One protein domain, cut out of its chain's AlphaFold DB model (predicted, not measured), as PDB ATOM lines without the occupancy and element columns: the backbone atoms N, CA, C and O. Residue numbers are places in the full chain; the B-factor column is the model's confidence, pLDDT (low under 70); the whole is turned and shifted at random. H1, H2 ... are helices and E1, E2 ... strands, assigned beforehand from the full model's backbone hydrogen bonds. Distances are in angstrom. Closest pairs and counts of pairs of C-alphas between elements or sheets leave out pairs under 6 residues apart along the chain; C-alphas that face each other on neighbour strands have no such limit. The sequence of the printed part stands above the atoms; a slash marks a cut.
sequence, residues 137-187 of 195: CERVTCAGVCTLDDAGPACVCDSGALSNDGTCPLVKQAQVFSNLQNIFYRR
ATOM      1  N   CYS A 137      -3.005 -15.816   1.527       94.94
ATOM      2  CA  CYS A 137      -1.866 -16.190   2.360       94.94
ATOM      3  C   CYS A 137      -1.834 -17.686   2.704       94.94
ATOM      4  O   CYS A 137      -0.755 -18.194   3.008       94.94
ATOM      5  N   GLU A 138      -2.940 -18.430   2.577       94.88
ATOM      6  CA  GLU A 138      -2.953 -19.887   2.810       94.88
ATOM      7  C   GLU A 138      -2.004 -20.655   1.874       94.88
ATOM      8  O   GLU A 138      -1.579 -21.770   2.179       94.88
ATOM      9  N   ARG A 139      -1.658 -20.064   0.724       93.19
ATOM     10  CA  ARG A 139      -0.775 -20.663  -0.289       93.19
ATOM     11  C   ARG A 139       0.665 -20.156  -0.220       93.19
ATOM     12  O   ARG A 139       1.474 -20.541  -1.064       93.19
ATOM     13  N   VAL A 140       0.989 -19.288   0.740       94.06
ATOM     14  CA  VAL A 140       2.292 -18.621   0.833       94.06
ATOM     15  C   VAL A 140       2.977 -18.970   2.148       94.06
ATOM     16  O   VAL A 140       2.475 -18.686   3.231       94.06
ATOM     17  N   THR A 141       4.179 -19.533   2.052       95.00
ATOM     18  CA  THR A 141       5.020 -19.808   3.219       95.00
ATOM     19  C   THR A 141       5.988 -18.651   3.440       95.00
ATOM     20  O   THR A 141       6.911 -18.453   2.654       95.00
ATOM     21  N   CYS A 142       5.805 -17.910   4.532       95.25
ATOM     22  CA  CYS A 142       6.720 -16.857   4.966       95.25
ATOM     23  C   CYS A 142       7.505 -17.304   6.206       95.25
ATOM     24  O   CYS A 142       6.955 -17.934   7.105       95.25
ATOM     25  N   ALA A 143       8.781 -16.926   6.292       93.50
ATOM     26  CA  ALA A 143       9.563 -17.015   7.525       93.50
ATOM     27  C   ALA A 143       9.072 -16.010   8.586       93.50
ATOM     28  O   ALA A 143       9.202 -16.266   9.778       93.50
ATOM     29  N   GLY A 144       8.530 -14.871   8.137       93.12
ATOM     30  CA  GLY A 144       7.812 -13.899   8.960       93.12
ATOM     31  C   GLY A 144       6.293 -14.021   8.804       93.12
ATOM     32  O   GLY A 144       5.754 -15.115   8.671       93.12
ATOM     33  N   VAL A 145       5.595 -12.887   8.777       95.06
ATOM     34  CA  VAL A 145       4.129 -12.826   8.656       95.06
ATOM     35  C   VAL A 145       3.718 -12.629   7.196       95.06
ATOM     36  O   VAL A 145       4.240 -11.740   6.526       95.06
ATOM     37  N   CYS A 146       2.764 -13.421   6.703       96.00
ATOM     38  CA  CYS A 146       2.097 -13.137   5.430       96.00
ATOM     39  C   CYS A 146       1.021 -12.066   5.624       96.00
ATOM     40  O   CYS A 146       0.239 -12.118   6.573       96.00
ATOM     41  N   THR A 147       0.977 -11.090   4.724       95.56
ATOM     42  CA  THR A 147      -0.006 -10.004   4.741       95.56
ATOM     43  C   THR A 147      -0.651  -9.857   3.371       95.56
ATOM     44  O   THR A 147       0.034  -9.956   2.357       95.56
ATOM     45  N   LEU A 148      -1.959  -9.593   3.338       93.56
ATOM     46  CA  LEU A 148      -2.674  -9.303   2.095       93.56
ATOM     47  C   LEU A 148      -2.423  -7.849   1.662       93.56
ATOM     48  O   LEU A 148      -2.510  -6.919   2.473       93.56
ATOM     49  N   ASP A 149      -2.125  -7.651   0.383       92.19
ATOM     50  CA  ASP A 149      -1.926  -6.344  -0.251       92.19
ATOM     51  C   ASP A 149      -2.588  -6.341  -1.642       92.19
ATOM     52  O   ASP A 149      -2.872  -7.396  -2.206       92.19
ATOM     53  N   ASP A 150      -2.807  -5.160  -2.224       87.50
ATOM     54  CA  ASP A 150      -3.439  -4.990  -3.544       87.50
ATOM     55  C   ASP A 150      -2.649  -5.680  -4.669       87.50
ATOM     56  O   ASP A 150      -3.191  -5.991  -5.727       87.50
ATOM     57  N   ALA A 151      -1.341  -5.860  -4.467       88.69
ATOM     58  CA  ALA A 151      -0.442  -6.525  -5.408       88.69
ATOM     59  C   ALA A 151      -0.358  -8.051  -5.199       88.69
ATOM     60  O   ALA A 151       0.406  -8.709  -5.903       88.69
ATOM     61  N   GLY A 152      -1.114  -8.595  -4.241       90.75
ATOM     62  CA  GLY A 152      -1.040  -9.983  -3.790       90.75
ATOM     63  C   GLY A 152      -0.382 -10.130  -2.410       90.75
ATOM     64  O   GLY A 152       0.016  -9.134  -1.793       90.75
ATOM     65  N   PRO A 153      -0.270 -11.367  -1.897       94.06
ATOM     66  CA  PRO A 153       0.303 -11.646  -0.587       94.06
ATOM     67  C   PRO A 153       1.780 -11.235  -0.513       94.06
ATOM     68  O   PRO A 153       2.573 -11.516  -1.411       94.06
ATOM     69  N   ALA A 154       2.158 -10.594   0.591       94.06
ATOM     70  CA  ALA A 154       3.512 -10.120   0.855       94.06
ATOM     71  C   ALA A 154       4.029 -10.664   2.192       94.06
ATOM     72  O   ALA A 154       3.359 -10.547   3.222       94.06
ATOM     73  N   CYS A 155       5.252 -11.202   2.189       95.38
ATOM     74  CA  CYS A 155       5.928 -11.637   3.406       95.38
ATOM     75  C   CYS A 155       6.620 -10.455   4.094       95.38
ATOM     76  O   CYS A 155       7.457  -9.777   3.495       95.38
ATOM     77  N   VAL A 156       6.302 -10.237   5.369       95.19
ATOM     78  CA  VAL A 156       6.869  -9.186   6.221       95.19
ATOM     79  C   VAL A 156       7.718  -9.829   7.312       95.19
ATOM     80  O   VAL A 156       7.236 -10.647   8.092       95.19
ATOM     81  N   CYS A 157       8.990  -9.457   7.374       93.94
ATOM     82  CA  CYS A 157       9.931  -9.944   8.379       93.94
ATOM     83  C   CYS A 157       9.832  -9.161   9.691       93.94
ATOM     84  O   CYS A 157       9.372  -8.022   9.701       93.94
ATOM     85  N   ASP A 158      10.385  -9.710  10.776       90.25
ATOM     86  CA  ASP A 158      10.435  -9.046  12.094       90.25
ATOM     87  C   ASP A 158      11.139  -7.680  12.063       90.25
ATOM     88  O   ASP A 158      10.860  -6.793  12.865       90.25
ATOM     89  N   SER A 159      12.053  -7.485  11.107       90.12
ATOM     90  CA  SER A 159      12.726  -6.207  10.857       90.12
ATOM     91  C   SER A 159      11.846  -5.164  10.150       90.12
ATOM     92  O   SER A 159      12.279  -4.026   9.974       90.12
ATOM     93  N   GLY A 160      10.651  -5.543   9.688       88.69
ATOM     94  CA  GLY A 160       9.789  -4.754   8.804       88.69
ATOM     95  C   GLY A 160      10.192  -4.800   7.322       88.69
ATOM     96  O   GLY A 160       9.588  -4.112   6.494       88.69
ATOM     97  N   ALA A 161      11.217  -5.580   6.962       90.81
ATOM     98  CA  ALA A 161      11.597  -5.797   5.569       90.81
ATOM     99  C   ALA A 161      10.559  -6.665   4.844       90.81
ATOM    100  O   ALA A 161      10.004  -7.593   5.430       90.81
ATOM    101  N   LEU A 162      10.328  -6.376   3.561       91.50
ATOM    102  CA  LEU A 162       9.508  -7.221   2.695       91.50
ATOM    103  C   LEU A 162      10.386  -8.281   2.034       91.50
ATOM    104  O   LEU A 162      11.497  -7.975   1.598       91.50
ATOM    105  N   SER A 163       9.875  -9.505   1.959       90.31
ATOM    106  CA  SER A 163      10.516 -10.624   1.278       90.31
ATOM    107  C   SER A 163       9.657 -11.103   0.112       90.31
ATOM    108  O   SER A 163       8.444 -11.258   0.247       90.31
ATOM    109  N   ASN A 164      10.311 -11.354  -1.023       83.56
ATOM    110  CA  ASN A 164       9.671 -11.878  -2.229       83.56
ATOM    111  C   ASN A 164       9.763 -13.409  -2.325       83.56
ATOM    112  O   ASN A 164       8.980 -14.015  -3.046       83.56
ATOM    113  N   ASP A 165      10.724 -14.031  -1.638       86.44
ATOM    114  CA  ASP A 165      10.967 -15.481  -1.665       86.44
ATOM    115  C   ASP A 165      10.501 -16.184  -0.379       86.44
ATOM    116  O   ASP A 165      10.747 -17.371  -0.181       86.44
ATOM    117  N   GLY A 166       9.846 -15.438   0.513       87.31
ATOM    118  CA  GLY A 166       9.401 -15.916   1.815       87.31
ATOM    119  C   GLY A 166      10.516 -16.025   2.850       87.31
ATOM    120  O   GLY A 166      10.218 -16.248   4.022       87.31
ATOM    121  N   THR A 167      11.782 -15.818   2.482       92.25
ATOM    122  CA  THR A 167      12.902 -15.875   3.422       92.25
ATOM    123  C   THR A 167      13.245 -14.492   3.958       92.25
ATOM    124  O   THR A 167      13.218 -13.491   3.243       92.25
ATOM    125  N   CYS A 168      13.558 -14.418   5.250       90.69
ATOM    126  CA  CYS A 168      13.914 -13.157   5.878       90.69
ATOM    127  C   CYS A 168      15.427 -12.939   5.870       90.69
ATOM    128  O   CYS A 168      16.179 -13.850   6.230       90.69
ATOM    129  N   PRO A 169      15.897 -11.731   5.508       85.44
ATOM    130  CA  PRO A 169      17.315 -11.430   5.547       85.44
ATOM    131  C   PRO A 169      17.815 -11.522   6.987       85.44
ATOM    132  O   PRO A 169      17.169 -11.037   7.919       85.44
ATOM    133  N   LEU A 170      18.997 -12.116   7.165       79.12
ATOM    134  CA  LEU A 170      19.654 -12.152   8.466       79.12
ATOM    135  C   LEU A 170      19.890 -10.716   8.942       79.12
ATOM    136  O   LEU A 170      20.674  -9.965   8.354       79.12
ATOM    137  N   VAL A 171      19.220 -10.334  10.027       68.94
ATOM    138  CA  VAL A 171      19.485  -9.065  10.697       68.94
ATOM    139  C   VAL A 171      20.890  -9.161  11.286       68.94
ATOM    140  O   VAL A 171      21.125  -9.900  12.242       68.94
ATOM    141  N   LYS A 172      21.861  -8.441  10.709       60.00
ATOM    142  CA  LYS A 172      23.204  -8.348  11.295       60.00
ATOM    143  C   LYS A 172      23.064  -7.766  12.707       60.00
ATOM    144  O   LYS A 172      22.685  -6.609  12.864       60.00
ATOM    145  N   GLN A 173      23.412  -8.554  13.726       53.97
ATOM    146  CA  GLN A 173      23.291  -8.239  15.163       53.97
ATOM    147  C   GLN A 173      23.999  -6.942  15.618       53.97
ATOM    148  O   GLN A 173      23.819  -6.503  16.752       53.97
ATOM    149  N   ALA A 174      24.772  -6.284  14.750       51.16
ATOM    150  CA  ALA A 174      25.575  -5.110  15.081       51.16
ATOM    151  C   ALA A 174      24.772  -3.832  15.408       51.16
ATOM    152  O   ALA A 174      25.344  -2.908  15.977       51.16
ATOM    153  N   GLN A 175      23.470  -3.751  15.099       50.06
ATOM    154  CA  GLN A 175      22.657  -2.551  15.389       50.06
ATOM    155  C   GLN A 175      21.768  -2.659  16.638       50.06
ATOM    156  O   GLN A 175      21.188  -1.662  17.063       50.06
ATOM    157  N   VAL A 176      21.687  -3.832  17.275       50.31
ATOM    158  CA  VAL A 176      20.876  -4.014  18.495       50.31
ATOM    159  C   VAL A 176      21.622  -3.518  19.747       50.31
ATOM    160  O   VAL A 176      21.004  -3.084  20.719       50.31
ATOM    161  N   PHE A 177      22.958  -3.477  19.715       46.47
ATOM    162  CA  PHE A 177      23.775  -3.134  20.887       46.47
ATOM    163  C   PHE A 177      24.029  -1.637  21.113       46.47
ATOM    164  O   PHE A 177      24.463  -1.276  22.204       46.47
ATOM    165  N   SER A 178      23.716  -0.741  20.169       45.75
ATOM    166  CA  SER A 178      23.905   0.705  20.399       45.75
ATOM    167  C   SER A 178      22.772   1.349  21.206       45.75
ATOM    168  O   SER A 178      22.985   2.375  21.847       45.75
ATOM    169  N   ASN A 179      21.575   0.747  21.226       44.97
ATOM    170  CA  ASN A 179      20.406   1.317  21.912       44.97
ATOM    171  C   ASN A 179      20.064   0.644  23.250       44.97
ATOM    172  O   ASN A 179      19.343   1.234  24.054       44.97
ATOM    173  N   LEU A 180      20.622  -0.534  23.552       47.28
ATOM    174  CA  LEU A 180      20.419  -1.181  24.854       47.28
ATOM    175  C   LEU A 180      21.115  -0.438  26.008       47.28
ATOM    176  O   LEU A 180      20.603  -0.452  27.127       47.28
ATOM    177  N   GLN A 181      22.205   0.295  25.748       45.19
ATOM    178  CA  GLN A 181      22.827   1.141  26.776       45.19
ATOM    179  C   GLN A 181      21.962   2.363  27.143       45.19
ATOM    180  O   GLN A 181      21.951   2.769  28.301       45.19
ATOM    181  N   ASN A 182      21.156   2.900  26.220       45.31
ATOM    182  CA  ASN A 182      20.288   4.050  26.512       45.31
ATOM    183  C   ASN A 182      18.977   3.678  27.227       45.31
ATOM    184  O   ASN A 182      18.408   4.513  27.933       45.31
ATOM    185  N   ILE A 183      18.502   2.435  27.089       50.06
ATOM    186  CA  ILE A 183      17.237   1.987  27.699       50.06
ATOM    187  C   ILE A 183      17.429   1.585  29.174       50.06
ATOM    188  O   ILE A 183      16.537   1.826  29.990       50.06
ATOM    189  N   PHE A 184      18.602   1.067  29.558       42.34
ATOM    190  CA  PHE A 184      18.887   0.721  30.960       42.34
ATOM    191  C   PHE A 184      19.364   1.908  31.816       42.34
ATOM    192  O   PHE A 184      19.003   1.982  32.991       42.34
ATOM    193  N   TYR A 185      20.087   2.888  31.257       38.44
ATOM    194  CA  TYR A 185      20.588   4.023  32.053       38.44
ATOM    195  C   TYR A 185      19.500   5.020  32.486       38.44
ATOM    196  O   TYR A 185      19.618   5.623  33.553       38.44
ATOM    197  N   ARG A 186      18.396   5.159  31.735       37.94
ATOM    198  CA  ARG A 186      17.295   6.068  32.122       37.94
ATOM    199  C   ARG A 186      16.410   5.551  33.259       37.94
ATOM    200  O   ARG A 186      15.673   6.346  33.832       37.94
ATOM    201  N   ARG A 187      16.486   4.262  33.622       39.38
ATOM    202  CA  ARG A 187      15.748   3.711  34.777       39.38
ATOM    203  C   ARG A 187      16.507   3.797  36.104       39.38
ATOM    204  O   ARG A 187      15.884   3.632  37.144       39.38
TER     205      ARG A 187
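AT A GLANCE: This is residues 137 to 187 of the 195 residues of the protein "Low-density lipoprotein receptor-related protein 1" of Papilio xuthus (UniProt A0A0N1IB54). There is little regular structure here: a small, loop-rich head built round the short hairpin E1 and E2, with a tail, residues 172 to 187, that sticks out and ends in the short helix H1. The tail makes much of the length. The printed part has 51 residues, in the order E1, E2, H1, of mixed class with 12 residues in named elements; E1 and E2 form an antiparallel sheet. It is extended, with a radius of gyration of the C-alphas of 15.3 A and spans of 45 by 20 by 16 A.

IN THESE COORDINATES: Begin at C-alpha 137 at (-1.866, -16.190, 2.360). Find E1, residues 145 to 147, at C-alpha 145 (4.129, -12.826, 8.656). E2 is residues 154 to 156. H1, residues 180 to 185, runs 8.9 A to C-alpha 185 at (20.588, 4.023, 32.053).

HOW THE PARTS SIT: In the hairpin E1 and E2, look at N 145 and O 156, 2.9 A apart and within hydrogen-bond range. Residues 155 to 156 of E2 also pair antiparallel with residues 162 to 163. E1 and H1 are apart. In H1 every O i to N i+4 pair is within hydrogen-bond range.

THE WHOLE: The C-alphas of Arg 139 and Tyr 185, the two farthest apart, are 46.0 A apart. The printed part has no cut. E2 to H1 is a long link of 23 residues. Residues 171 to 187 have pLDDT under 70.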